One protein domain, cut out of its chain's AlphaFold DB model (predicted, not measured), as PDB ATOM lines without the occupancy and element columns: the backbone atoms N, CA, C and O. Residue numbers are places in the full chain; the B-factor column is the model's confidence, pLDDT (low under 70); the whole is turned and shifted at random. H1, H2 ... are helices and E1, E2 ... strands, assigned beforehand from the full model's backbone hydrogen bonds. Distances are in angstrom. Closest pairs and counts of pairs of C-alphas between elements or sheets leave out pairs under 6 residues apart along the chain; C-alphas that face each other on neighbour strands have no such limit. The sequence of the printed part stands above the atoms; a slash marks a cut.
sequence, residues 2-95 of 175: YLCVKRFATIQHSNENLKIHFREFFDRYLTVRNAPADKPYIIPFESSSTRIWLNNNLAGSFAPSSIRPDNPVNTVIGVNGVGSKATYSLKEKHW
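This is residues 2 to 95 of the 175 residues of an uncharacterized protein of Larkinella punicea (UniProt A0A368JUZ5). Little regular structure: a small hairpin, E1 and E2, has H1 packed mainly beside E2 at one end, and unnamed residues 30 to 57 make a large looped lobe at the other, where residues 45 to 50 stick out. H2 lies between. The 94 printed residues run H1, H2, H3, H4, E1, E2, with an antiparallel sheet E1 - E2; the class is mixed, with 34 residues in named elements. It is compact, radius of gyration of the C-alphas 13.9 A, spanning 37 by 28 by 25 A.

H1, residues 2 to 11, and H2, residues 22 to 29, are close but not clearly touching, about perpendicular at 84 degrees; their closest C-alphas, Cys 4 and Phe 25, are 6.1 A apart. H2 only just touches H3, residues 58 to 61, with 3 pairs of C-alphas within 8 A, the closest Arg 23 and Leu 58 at 6.7 A. H4, residues 72 to 75, is apart from H2. E1, residues 77 to 80, and E2, residues 87 to 90, form an antiparallel hairpin at 154 degrees, with N 78 and O 89 2.9 A apart. The closest C-alphas of H1 and E2, Val 5 and Leu 90, are 7.3 A apart. Every O i to N i+4 pair is within hydrogen-bond range in H1 and H2; H3 and H4 are too short for one.

H1 begins at C-alpha 2 (-50.740, 16.604, -11.722) and measures 14.4 A; H2 10.8 A, E1 10.1 A. E2, 10.7 A, ends at C-alpha 90 (-45.283, 12.739, -6.019).

The farthest C-alphas, Asn 34 and Glu 92, are 39.8 A apart. The printed part has no cut; the link H2 to H3 is long. Residue 60 has pLDDT under 70.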
ATOM      1  N   TYR A   2     -50.584  16.987 -13.142       93.12
ATOM      2  CA  TYR A   2     -50.740  16.604 -11.722       93.12
ATOM      3  C   TYR A   2     -51.797  15.516 -11.468       93.12
ATOM      4  O   TYR A   2     -51.462  14.458 -10.952       93.12
ATOM      5  N   LEU A   3     -53.039  15.723 -11.927       94.69
ATOM      6  CA  LEU A   3     -54.124  14.739 -11.773       94.69
ATOM      7  C   LEU A   3     -53.804  13.378 -12.401       94.69
ATOM      8  O   LEU A   3     -54.166  12.349 -11.846       94.69
ATOM      9  N   CYS A   4     -53.087  13.360 -13.529       94.38
ATOM     10  CA  CYS A   4     -52.643  12.115 -14.148       94.38
ATOM     11  C   CYS A   4     -51.678  11.373 -13.217       94.38
ATOM     12  O   CYS A   4     -51.881  10.195 -12.947       94.38
ATOM     13  N   VAL A   5     -50.666  12.063 -12.678       95.00
ATOM     14  CA  VAL A   5     -49.726  11.459 -11.721       95.00
ATOM     15  C   VAL A   5     -50.459  10.970 -10.475       95.00
ATOM     16  O   VAL A   5     -50.242   9.835 -10.065       95.00
ATOM     17  N   LYS A   6     -51.377  11.775  -9.922       96.69
ATOM     18  CA  LYS A   6     -52.154  11.399  -8.736       96.69
ATOM     19  C   LYS A   6     -53.022  10.165  -8.968       96.69
ATOM     20  O   LYS A   6     -53.013   9.268  -8.136       96.69
ATOM     21  N   ARG A   7     -53.715  10.073 -10.106       96.88
ATOM     22  CA  ARG A   7     -54.509   8.886 -10.454       96.88
ATOM     23  C   ARG A   7     -53.638   7.634 -10.537       96.88
ATOM     24  O   ARG A   7     -53.993   6.604  -9.981       96.88
ATOM     25  N   PHE A   8     -52.489   7.717 -11.210       96.50
ATOM     26  CA  PHE A   8     -51.578   6.575 -11.314       96.50
ATOM     27  C   PHE A   8     -50.947   6.202  -9.971       96.50
ATOM     28  O   PHE A   8     -50.773   5.015  -9.715       96.50
ATOM     29  N   ALA A   9     -50.672   7.177  -9.100       96.94
ATOM     30  CA  ALA A   9     -50.251   6.930  -7.724       96.94
ATOM     31  C   ALA A   9     -51.308   6.130  -6.944       96.94
ATOM     32  O   ALA A   9     -50.990   5.132  -6.302       96.94
ATOM     33  N   THR A  10     -52.581   6.506  -7.085       96.75
ATOM     34  CA  THR A  10     -53.715   5.775  -6.503       96.75
ATOM     35  C   THR A  10     -53.828   4.353  -7.048       96.75
ATOM     36  O   THR A  10     -53.922   3.416  -6.265       96.75
ATOM     37  N   ILE A  11     -53.770   4.175  -8.373       96.38
ATOM     38  CA  ILE A  11     -53.870   2.855  -9.023       96.38
ATOM     39  C   ILE A  11     -52.706   1.937  -8.630       96.38
ATOM     40  O   ILE A  11     -52.895   0.737  -8.464       96.38
ATOM     41  N   GLN A  12     -51.495   2.483  -8.507       96.81
ATOM     42  CA  GLN A  12     -50.288   1.718  -8.173       96.81
ATOM     43  C   GLN A  12     -50.047   1.612  -6.662       96.81
ATOM     44  O   GLN A  12     -49.061   1.000  -6.260       96.81
ATOM     45  N   HIS A  13     -50.919   2.202  -5.838       96.06
ATOM     46  CA  HIS A  13     -50.794   2.252  -4.380       96.06
ATOM     47  C   HIS A  13     -49.407   2.726  -3.907       96.06
ATOM     48  O   HIS A  13     -48.840   2.203  -2.949       96.06
ATOM     49  N   SER A  14     -48.841   3.711  -4.606       96.25
ATOM     50  CA  SER A  14     -47.492   4.227  -4.368       96.25
ATOM     51  C   SER A  14     -47.426   5.700  -4.750       96.25
ATOM     52  O   SER A  14     -48.132   6.136  -5.651       96.25
ATOM     53  N   ASN A  15     -46.540   6.466  -4.117       95.94
ATOM     54  CA  ASN A  15     -46.176   7.813  -4.570       95.94
ATOM     55  C   ASN A  15     -44.840   7.837  -5.321       95.94
ATOM     56  O   ASN A  15     -44.430   8.888  -5.810       95.94
ATOM     57  N   GLU A  16     -44.163   6.698  -5.436       96.12
ATOM     58  CA  GLU A  16     -42.820   6.574  -5.989       96.12
ATOM     59  C   GLU A  16     -42.761   5.587  -7.153       96.12
ATOM     60  O   GLU A  16     -43.586   4.679  -7.271       96.12
ATOM     61  N   ASN A  17     -41.735   5.749  -7.995       94.88
ATOM     62  CA  ASN A  17     -41.425   4.863  -9.119       94.88
ATOM     63  C   ASN A  17     -42.602   4.620 -10.081       94.88
ATOM     64  O   ASN A  17     -42.703   3.569 -10.712       94.88
ATOM     65  N   LEU A  18     -43.453   5.632 -10.243       94.75
ATOM     66  CA  LEU A  18     -44.693   5.557 -10.998       94.75
ATOM     67  C   LEU A  18     -44.425   5.415 -12.489       94.75
ATOM     68  O   LEU A  18     -43.712   6.222 -13.101       94.75
ATOM     69  N   LYS A  19     -45.068   4.417 -13.091       92.50
ATOM     70  CA  LYS A  19     -45.169   4.284 -14.546       92.50
ATOM     71  C   LYS A  19     -46.463   4.926 -15.017       92.50
ATOM     72  O   LYS A  19     -47.543   4.420 -14.742       92.50
ATOM     73  N   ILE A  20     -46.347   6.066 -15.691       91.06
ATOM     74  CA  ILE A  20     -47.504   6.864 -16.098       91.06
ATOM     75  C   ILE A  20     -47.821   6.623 -17.567       91.06
ATOM     76  O   ILE A  20     -46.993   6.879 -18.442       91.06
ATOM     77  N   HIS A  21     -49.062   6.226 -17.840       89.12
ATOM     78  CA  HIS A  21     -49.600   6.173 -19.192       89.12
ATOM     79  C   HIS A  21     -50.419   7.437 -19.465       89.12
ATOM     80  O   HIS A  21     -51.641   7.453 -19.348       89.12
ATOM     81  N   PHE A  22     -49.736   8.527 -19.838       90.00
ATOM     82  CA  PHE A  22     -50.403   9.809 -20.104       90.00
ATOM     83  C   PHE A  22     -51.491   9.686 -21.170       90.00
ATOM     84  O   PHE A  22     -52.563  10.252 -21.004       90.00
ATOM     85  N   ARG A  23     -51.249   8.914 -22.235       91.62
ATOM     86  CA  ARG A  23     -52.248   8.705 -23.289       91.62
ATOM     87  C   ARG A  23     -53.560   8.149 -22.737       91.62
ATOM     88  O   ARG A  23     -54.596   8.714 -23.037       91.62
ATOM     89  N   GLU A  24     -53.510   7.145 -21.863       92.44
ATOM     90  CA  GLU A  24     -54.712   6.579 -21.235       92.44
ATOM     91  C   GLU A  24     -55.516   7.649 -20.482       92.44
ATOM     92  O   GLU A  24     -56.727   7.755 -20.656       92.44
ATOM     93  N   PHE A  25     -54.847   8.484 -19.683       93.69
ATOM     94  CA  PHE A  25     -55.513   9.550 -18.934       93.69
ATOM     95  C   PHE A  25     -56.173  10.583 -19.856       93.69
ATOM     96  O   PHE A  25     -57.316  10.983 -19.641       93.69
ATOM     97  N   PHE A  26     -55.447  11.036 -20.875       93.50
ATOM     98  CA  PHE A  26     -55.936  12.057 -21.799       93.50
ATOM     99  C   PHE A  26     -57.067  11.520 -22.669       93.50
ATOM    100  O   PHE A  26     -58.087  12.192 -22.805       93.50
ATOM    101  N   ASP A  27     -56.919  10.298 -23.179       93.31
ATOM    102  CA  ASP A  27     -57.936   9.645 -23.990       93.31
ATOM    103  C   ASP A  27     -59.240   9.488 -23.192       93.31
ATOM    104  O   ASP A  27     -60.315   9.788 -23.711       93.31
ATOM    105  N   ARG A  28     -59.129   9.114 -21.910       93.69
ATOM    106  CA  ARG A  28     -60.259   8.898 -20.998       93.69
ATOM    107  C   ARG A  28     -60.997  10.175 -20.595       93.69
ATOM    108  O   ARG A  28     -62.216  10.138 -20.487       93.69
ATOM    109  N   TYR A  29     -60.286  11.270 -20.322       94.62
ATOM    110  CA  TYR A  29     -60.896  12.456 -19.698       94.62
ATOM    111  C   TYR A  29     -60.924  13.703 -20.580       94.62
ATOM    112  O   TYR A  29     -61.760  14.584 -20.377       94.62
ATOM    113  N   LEU A  30     -59.998  13.837 -21.529       94.25
ATOM    114  CA  LEU A  30     -59.771  15.094 -22.250       94.25
ATOM    115  C   LEU A  30     -60.124  15.013 -23.735       94.25
ATOM    116  O   LEU A  30     -60.160  16.055 -24.379       94.25
ATOM    117  N   THR A  31     -60.405  13.830 -24.280       93.62
ATOM    118  CA  THR A  31     -60.849  13.683 -25.675       93.62
ATOM    119  C   THR A  31     -62.212  14.318 -25.895       93.62
ATOM    120  O   THR A  31     -63.123  14.119 -25.095       93.62
ATOM    121  N   VAL A  32     -62.385  15.032 -27.006       90.56
ATOM    122  CA  VAL A  32     -63.692  15.568 -27.415       90.56
ATOM    123  C   VAL A  32     -64.084  14.998 -28.770       90.56
ATOM    124  O   VAL A  32     -63.284  14.951 -29.706       90.56
ATOM    125  N   ARG A  33     -65.344  14.575 -28.899       86.31
ATOM    126  CA  ARG A  33     -65.893  14.145 -30.187       86.31
ATOM    127  C   ARG A  33     -65.876  15.320 -31.171       86.31
ATOM    128  O   ARG A  33     -66.320  16.411 -30.832       86.31
ATOM    129  N   ASN A  34     -65.408  15.077 -32.395       87.31
ATOM    130  CA  ASN A  34     -65.243  16.091 -33.449       87.31
ATOM    131  C   ASN A  34     -64.189  17.176 -33.141       87.31
ATOM    132  O   ASN A  34     -64.215  18.244 -33.751       87.31
ATOM    133  N   ALA A  35     -63.254  16.914 -32.222       89.25
ATOM    134  CA  ALA A  35     -62.063  17.742 -32.066       89.25
ATOM    135  C   ALA A  35     -61.208  17.753 -33.354       89.25
ATOM    136  O   ALA A  35     -61.275  16.803 -34.143       89.25
ATOM    137  N   PRO A  36     -60.366  18.784 -33.568       89.88
ATOM    138  CA  PRO A  36     -59.380  18.776 -34.646       89.88
ATOM    139  C   PRO A  36     -58.514  17.509 -34.604       89.88
ATOM    140  O   PRO A  36     -58.059  17.096 -33.536       89.88
ATOM    141  N   ALA A  37     -58.254  16.897 -35.764       86.62
ATOM    142  CA  ALA A  37     -57.572  15.601 -35.849       86.62
ATOM    143  C   ALA A  37     -56.160  15.601 -35.222       86.62
ATOM    144  O   ALA A  37     -55.714  14.597 -34.665       86.62
ATOM    145  N   ASP A  38     -55.454  16.730 -35.286       89.44
ATOM    146  CA  ASP A  38     -54.125  16.933 -34.706       89.44
ATOM    147  C   ASP A  38     -54.161  17.382 -33.232       89.44
ATOM    148  O   ASP A  38     -53.140  17.315 -32.538       89.44
ATOM    149  N   LYS A  39     -55.331  17.803 -32.730       91.44
ATOM    150  CA  LYS A  39     -55.538  18.315 -31.367       91.44
ATOM    151  C   LYS A  39     -56.799  17.727 -30.718       91.44
ATOM    152  O   LYS A  39     -57.773  18.447 -30.491       91.44
ATOM    153  N   PRO A  40     -56.791  16.422 -30.401       93.00
ATOM    154  CA  PRO A  40     -57.983  15.709 -29.950       93.00
ATOM    155  C   PRO A  40     -58.406  16.062 -28.518       93.00
ATOM    156  O   PRO A  40     -59.494  15.674 -28.094       93.00
ATOM    157  N   TYR A  41     -57.550  16.758 -27.763       93.38
ATOM    158  CA  TYR A  41     -57.744  16.994 -26.339       93.38
ATOM    159  C   TYR A  41     -58.131  18.439 -26.044       93.38
ATOM    160  O   TYR A  41     -57.600  19.365 -26.657       93.38
ATOM    161  N   ILE A  42     -58.992  18.635 -25.050       91.50
ATOM    162  CA  ILE A  42     -59.371  19.958 -24.550       91.50
ATOM    163  C   ILE A  42     -58.624  20.314 -23.253       91.50
ATOM    164  O   ILE A  42     -58.383  19.461 -22.395       91.50
ATOM    165  N   ILE A  43     -58.264  21.589 -23.093       87.62
ATOM    166  CA  ILE A  43     -57.712  22.141 -21.853       87.62
ATOM    167  C   ILE A  43     -58.870  22.699 -21.008       87.62
ATOM    168  O   ILE A  43     -59.504  23.672 -21.420       87.62
ATOM    169  N   PRO A  44     -59.168  22.116 -19.831       85.06
ATOM    170  CA  PRO A  44     -60.222  22.631 -18.965       85.06
ATOM    171  C   PRO A  44     -59.889  24.030 -18.447       85.06
ATOM    172  O   PRO A  44     -58.744  24.307 -18.093       85.06
ATOM    173  N   PHE A  45     -60.920  24.872 -18.339       83.25
ATOM    174  CA  PHE A  45     -60.852  26.219 -17.756       83.25
ATOM    175  C   PHE A  45     -59.894  27.196 -18.464       83.25
ATOM    176  O   PHE A  45     -59.558  28.239 -17.907       83.25
ATOM    177  N   GLU A  46     -59.474  26.886 -19.692       83.19
ATOM    178  CA  GLU A  46     -58.773  27.830 -20.557       83.19
ATOM    179  C   GLU A  46     -59.772  28.856 -21.107       83.19
ATOM    180  O   GLU A  46     -60.801  28.499 -21.681       83.19
ATOM    181  N   SER A  47     -59.474  30.140 -20.919       75.69
ATOM    182  CA  SER A  47     -60.329  31.240 -21.374       75.69
ATOM    183  C   SER A  47     -60.006  31.680 -22.803       75.69
ATOM    184  O   SER A  47     -60.828  32.328 -23.452       75.69
ATOM    185  N   SER A  48     -58.831  31.323 -23.327       82.00
ATOM    186  CA  SER A  48     -58.437  31.624 -24.699       82.00
ATOM    187  C   SER A  48     -58.898  30.543 -25.674       82.00
ATOM    188  O   SER A  48     -58.321  29.457 -25.723       82.00
ATOM    189  N   SER A  49     -59.839  30.884 -26.559       75.44
ATOM    190  CA  SER A  49     -60.324  30.008 -27.645       75.44
ATOM    191  C   SER A  49     -59.216  29.456 -28.554       75.44
ATOM    192  O   SER A  49     -59.379  28.407 -29.169       75.44
ATOM    193  N   THR A  50     -58.060  30.123 -28.619       76.56
ATOM    194  CA  THR A  50     -56.898  29.673 -29.405       76.56
ATOM    195  C   THR A  50     -56.055  28.600 -28.708       76.56
ATOM    196  O   THR A  50     -55.272  27.914 -29.366       76.56
ATOM    197  N   ARG A  51     -56.209  28.443 -27.387       82.12
ATOM    198  CA  ARG A  51     -55.416  27.536 -26.540       82.12
ATOM    199  C   ARG A  51     -56.222  26.377 -25.964       82.12
ATOM    200  O   ARG A  51     -55.628  25.480 -25.381       82.12
ATOM    201  N   ILE A  52     -57.540  26.353 -26.167       88.06
ATOM    202  CA  ILE A  52     -58.405  25.282 -25.651       88.06
ATOM    203  C   ILE A  52     -58.050  23.898 -26.206       88.06
ATOM    204  O   ILE A  52     -58.373  22.905 -25.568       88.06
ATOM    205  N   TRP A  53     -57.391  23.812 -27.366       90.06
ATOM    206  CA  TRP A  53     -57.051  22.549 -28.022       90.06
ATOM    207  C   TRP A  53     -55.592  22.154 -27.786       90.06
ATOM    208  O   TRP A  53     -54.670  22.904 -28.117       90.06
ATOM    209  N   LEU A  54     -55.378  20.937 -27.292       88.38
ATOM    210  CA  LEU A  54     -54.065  20.354 -27.045       88.38
ATOM    211  C   LEU A  54     -53.750  19.242 -28.055       88.38
ATOM    212  O   LEU A  54     -54.588  18.403 -28.381       88.38
ATOM    213  N   ASN A  55     -52.503  19.247 -28.528       86.38
ATOM    214  CA  ASN A  55     -51.987  18.337 -29.550       86.38
ATOM    215  C   ASN A  55     -51.976  16.856 -29.121       86.38
ATOM    216  O   ASN A  55     -51.921  16.528 -27.935       86.38
ATOM    217  N   ASN A  56     -51.954  15.957 -30.108       85.88
ATOM    218  CA  ASN A  56     -51.898  14.505 -29.894       85.88
ATOM    219  C   ASN A  56     -50.510  13.959 -29.472       85.88
ATOM    220  O   ASN A  56     -50.401  12.792 -29.069       85.88
ATOM    221  N   ASN A  57     -49.452  14.778 -29.536       85.25
ATOM    222  CA  ASN A  57     -48.084  14.421 -29.159       85.25
ATOM    223  C   ASN A  57     -47.856  14.606 -27.648       85.25
ATOM    224  O   ASN A  57     -47.072  15.437 -27.172       85.25
ATOM    225  N   LEU A  58     -48.545  13.769 -26.875       81.94
ATOM    226  CA  LEU A  58     -48.422  13.728 -25.418       81.94
ATOM    227  C   LEU A  58     -47.034  13.274 -24.965       81.94
ATOM    228  O   LEU A  58     -46.527  13.769 -23.963       81.94
ATOM    229  N   ALA A  59     -46.413  12.355 -25.714       72.56
ATOM    230  CA  ALA A  59     -45.091  11.831 -25.394       72.56
ATOM    231  C   ALA A  59     -44.057  12.959 -25.328       72.56
ATOM    232  O   ALA A  59     -43.310  13.026 -24.362       72.56
ATOM    233  N   GLY A  60     -44.069  13.882 -26.297       68.88
ATOM    234  CA  GLY A  60     -43.229  15.077 -26.253       68.88
ATOM    235  C   GLY A  60     -43.663  16.060 -25.165       68.88
ATOM    236  O   GLY A  60     -42.833  16.522 -24.394       68.88
ATOM    237  N   SER A  61     -44.960  16.348 -25.049       74.75
ATOM    238  CA  SER A  61     -45.467  17.384 -24.132       74.75
ATOM    239  C   SER A  61     -45.264  17.050 -22.643       74.75
ATOM    240  O   SER A  61     -45.131  17.956 -21.823       74.75
ATOM    241  N   PHE A  62     -45.202  15.761 -22.297       78.12
ATOM    242  CA  PHE A  62     -45.079  15.273 -20.918       78.12
ATOM    243  C   PHE A  62     -43.858  14.368 -20.690       78.12
ATOM    244  O   PHE A  62     -43.746  13.726 -19.642       78.12
ATOM    245  N   ALA A  63     -42.918  14.333 -21.645       79.44
ATOM    246  CA  ALA A  63     -41.614  13.708 -21.453       79.44
ATOM    247  C   ALA A  63     -40.890  14.307 -20.235       79.44
ATOM    248  O   ALA A  63     -41.065  15.494 -19.945       79.44
ATOM    249  N   PRO A  64     -39.981  13.550 -19.592       79.38
ATOM    250  CA  PRO A  64     -39.069  14.090 -18.582       79.38
ATOM    251  C   PRO A  64     -38.382  15.388 -19.011       79.38
ATOM    252  O   PRO A  64     -38.328  16.345 -18.249       79.38
ATOM    253  N   SER A  65     -37.930  15.453 -20.267       79.38
ATOM    254  CA  SER A  65     -37.259  16.623 -20.844       79.38
ATOM    255  C   SER A  65     -38.135  17.878 -20.923       79.38
ATOM    256  O   SER A  65     -37.613  18.980 -21.062       79.38
ATOM    257  N   SER A  66     -39.457  17.727 -20.853       78.12
ATOM    258  CA  SER A  66     -40.416  18.837 -20.909       78.12
ATOM    259  C   SER A  66     -40.683  19.446 -19.533       78.12
ATOM    260  O   SER A  66     -41.200  20.560 -19.432       78.12
ATOM    261  N   ILE A  67     -40.276  18.758 -18.462       81.81
ATOM    262  CA  ILE A  67     -40.314  19.265 -17.091       81.81
ATOM    263  C   ILE A  67     -38.997  19.990 -16.834       81.81
ATOM    264  O   ILE A  67     -38.018  19.428 -16.348       81.81
ATOM    265  N   ARG A  68     -38.965  21.260 -17.233       80.06
ATOM    266  CA  ARG A  68     -37.799  22.119 -17.031       80.06
ATOM    267  C   ARG A  68     -37.603  22.439 -15.541       80.06
ATOM    268  O   ARG A  68     -38.588  22.451 -14.800       80.06
ATOM    269  N   PRO A  69     -36.368  22.738 -15.094       81.25
ATOM    270  CA  PRO A  69     -36.089  23.043 -13.690       81.25
ATOM    271  C   PRO A  69     -36.928  24.192 -13.117       81.25
ATOM    272  O   PRO A  69     -37.313  24.135 -11.952       81.25
ATOM    273  N   ASP A  70     -37.227  25.193 -13.946       83.88
ATOM    274  CA  ASP A  70     -38.017  26.389 -13.644       83.88
ATOM    275  C   ASP A  70     -39.536  26.170 -13.742       83.88
ATOM    276  O   ASP A  70     -40.313  27.020 -13.308       83.88
ATOM    277  N   ASN A  71     -39.986  25.034 -14.284       84.12
ATOM    278  CA  ASN A  71     -41.406  24.738 -14.390       84.12
ATOM    279  C   ASN A  71     -41.985  24.484 -12.984       84.12
ATOM    280  O   ASN A  71     -41.512  23.571 -12.299       84.12
ATOM    281  N   PRO A  72     -43.049  25.197 -12.558       87.69
ATOM    282  CA  PRO A  72     -43.695  24.978 -11.266       87.69
ATOM    283  C   PRO A  72     -44.069  23.520 -10.992       87.69
ATOM    284  O   PRO A  72     -44.073  23.088  -9.839       87.69
ATOM    285  N   VAL A  73     -44.326  22.718 -12.030       88.69
ATOM    286  CA  VAL A  73     -44.648  21.300 -11.855       88.69
ATOM    287  C   VAL A  73     -43.469  20.485 -11.301       88.69
ATOM    288  O   VAL A  73     -43.675  19.513 -10.572       88.69
ATOM    289  N   ASN A  74     -42.231  20.917 -11.531       90.19
ATOM    290  CA  ASN A  74     -41.056  20.304 -10.916       90.19
ATOM    291  C   ASN A  74     -41.060  20.456  -9.379       90.19
ATOM    292  O   ASN A  74     -40.356  19.734  -8.682       90.19
ATOM    293  N   THR A  75     -41.866  21.355  -8.802       91.50
ATOM    294  CA  THR A  75     -41.993  21.489  -7.336       91.50
ATOM    295  C   THR A  75     -42.930  20.453  -6.704       91.50
ATOM    296  O   THR A  75     -42.921  20.291  -5.485       91.50
ATOM    297  N   VAL A  76     -43.713  19.736  -7.516       94.44
ATOM    298  CA  VAL A  76     -44.715  18.757  -7.051       94.44
ATOM    299  C   VAL A  76     -44.408  17.334  -7.506       94.44
ATOM    300  O   VAL A  76     -44.758  16.383  -6.814       94.44
ATOM    301  N   ILE A  77     -43.751  17.179  -8.658       94.06
ATOM    302  CA  ILE A  77     -43.489  15.885  -9.287       94.06
ATOM    303  C   ILE A  77     -41.983  15.665  -9.388       94.06
ATOM    304  O   ILE A  77     -41.247  16.533  -9.858       94.06
ATOM    305  N   GLY A  78     -41.525  14.505  -8.925       92.88
ATOM    306  CA  GLY A  78     -40.187  13.999  -9.200       92.88
ATOM    307  C   GLY A  78     -40.173  13.224 -10.512       92.88
ATOM    308  O   GLY A  78     -41.151  12.560 -10.856       92.88
ATOM    309  N   VAL A  79     -39.067  13.313 -11.245       91.50
ATOM    310  CA  VAL A  79     -38.852  12.537 -12.467       91.50
ATOM    311  C   VAL A  79     -37.459  11.943 -12.424       91.50
ATOM    312  O   VAL A  79     -36.485  12.669 -12.239       91.50
ATOM    313  N   ASN A  80     -37.372  10.631 -12.618       90.00
ATOM    314  CA  ASN A  80     -36.117   9.895 -12.658       90.00
ATOM    315  C   ASN A  80     -35.987   9.164 -13.997       90.00
ATOM    316  O   ASN A  80     -36.958   8.609 -14.509       90.00
ATOM    317  N   GLY A  81     -34.776   9.130 -14.557       87.00
ATOM    318  CA  GLY A  81     -34.499   8.482 -15.842       87.00
ATOM    319  C   GLY A  81     -34.952   9.286 -17.069       87.00
ATOM    320  O   GLY A  81     -35.303  10.460 -16.984       87.00
ATOM    321  N   VAL A  82     -34.903   8.646 -18.243       83.44
ATOM    322  CA  VAL A  82     -35.153   9.282 -19.550       83.44
ATOM    323  C   VAL A  82     -35.996   8.395 -20.466       83.44
ATOM    324  O   VAL A  82     -35.980   7.165 -20.355       83.44
ATOM    325  N   GLY A  83     -36.715   9.025 -21.400       81.38
ATOM    326  CA  GLY A  83     -37.513   8.336 -22.417       81.38
ATOM    327  C   GLY A  83     -38.500   7.331 -21.818       81.38
ATOM    328  O   GLY A  83     -39.147   7.602 -20.809       81.38
ATOM    329  N   SER A  84     -38.584   6.140 -22.413       79.25
ATOM    330  CA  SER A  84     -39.474   5.056 -21.966       79.25
ATOM    331  C   SER A  84     -39.108   4.458 -20.600       79.25
ATOM    332  O   SER A  84     -39.934   3.801 -19.965       79.25
ATOM    333  N   LYS A  85     -37.879   4.681 -20.116       85.50
ATOM    334  CA  LYS A  85     -37.433   4.193 -18.805       85.50
ATOM    335  C   LYS A  85     -37.790   5.140 -17.667       85.50
ATOM    336  O   LYS A  85     -37.651   4.736 -16.515       85.50
ATOM    337  N   ALA A  86     -38.288   6.337 -17.971       89.56
ATOM    338  CA  ALA A  86     -38.621   7.321 -16.961       89.56
ATOM    339  C   ALA A  86     -39.638   6.800 -15.938       89.56
ATOM    340  O   ALA A  86     -40.532   6.006 -16.260       89.56
ATOM    341  N   THR A  87     -39.473   7.234 -14.698       93.12
ATOM    342  CA  THR A  87     -40.436   7.050 -13.615       93.12
ATOM    343  C   THR A  87     -40.746   8.394 -12.989       93.12
ATOM    344  O   THR A  87     -39.939   9.326 -13.030       93.12
ATOM    345  N   TYR A  88     -41.942   8.488 -12.428       94.19
ATOM    346  CA  TYR A  88     -42.442   9.698 -11.801       94.19
ATOM    347  C   TYR A  88     -42.676   9.448 -10.315       94.19
ATOM    348  O   TYR A  88     -42.825   8.309  -9.874       94.19
ATOM    349  N   SER A  89     -42.727  10.514  -9.536       96.12
ATOM    350  CA  SER A  89     -43.152  10.453  -8.145       96.12
ATOM    351  C   SER A  89     -43.920  11.705  -7.761       96.12
ATOM    352  O   SER A  89     -43.754  12.763  -8.373       96.12
ATOM    353  N   LEU A  90     -44.756  11.590  -6.739       96.75
ATOM    354  CA  LEU A  90     -45.283  12.739  -6.019       96.75
ATOM    355  C   LEU A  90     -44.298  13.085  -4.905       96.75
ATOM    356  O   LEU A  90     -43.925  12.228  -4.108       96.75
ATOM    357  N   LYS A  91     -43.836  14.337  -4.871       96.06
ATOM    358  CA  LYS A  91     -42.934  14.811  -3.813       96.06
ATOM    359  C   LYS A  91     -43.680  14.894  -2.481       96.06
ATOM    360  O   LYS A  91     -44.898  15.045  -2.457       96.06
ATOM    361  N   GLU A  92     -42.964  14.843  -1.364       95.25
ATOM    362  CA  GLU A  92     -43.585  15.032  -0.050       95.25
ATOM    363  C   GLU A  92     -44.371  16.357  -0.006       95.25
ATOM    364  O   GLU A  92     -43.909  17.377  -0.525       95.25
ATOM    365  N   LYS A  93     -45.574  16.342   0.587       95.12
ATOM    366  CA  LYS A  93     -46.465  17.516   0.680       95.12
ATOM    367  C   LYS A  93     -46.759  18.171  -0.677       95.12
ATOM    368  O   LYS A  93     -47.022  19.374  -0.744       95.12
ATOM    369  N   HIS A  94     -46.757  17.384  -1.759       96.31
ATOM    370  CA  HIS A  94     -47.031  17.850  -3.122       96.31
ATOM    371  C   HIS A  94     -48.330  18.654  -3.247       96.31
ATOM    372  O   HIS A  94     -48.417  19.523  -4.105       96.31
ATOM    373  N   TRP A  95     -49.339  18.405  -2.409       97.19
ATOM    374  CA  TRP A  95     -50.589  19.162  -2.428       97.19
ATOM    375  C   TRP A  95     -50.415  20.612  -1.957       97.19
ATOM    376  O   TRP A  95     -50.989  21.528  -2.544       97.19
TER     377      TRP A  95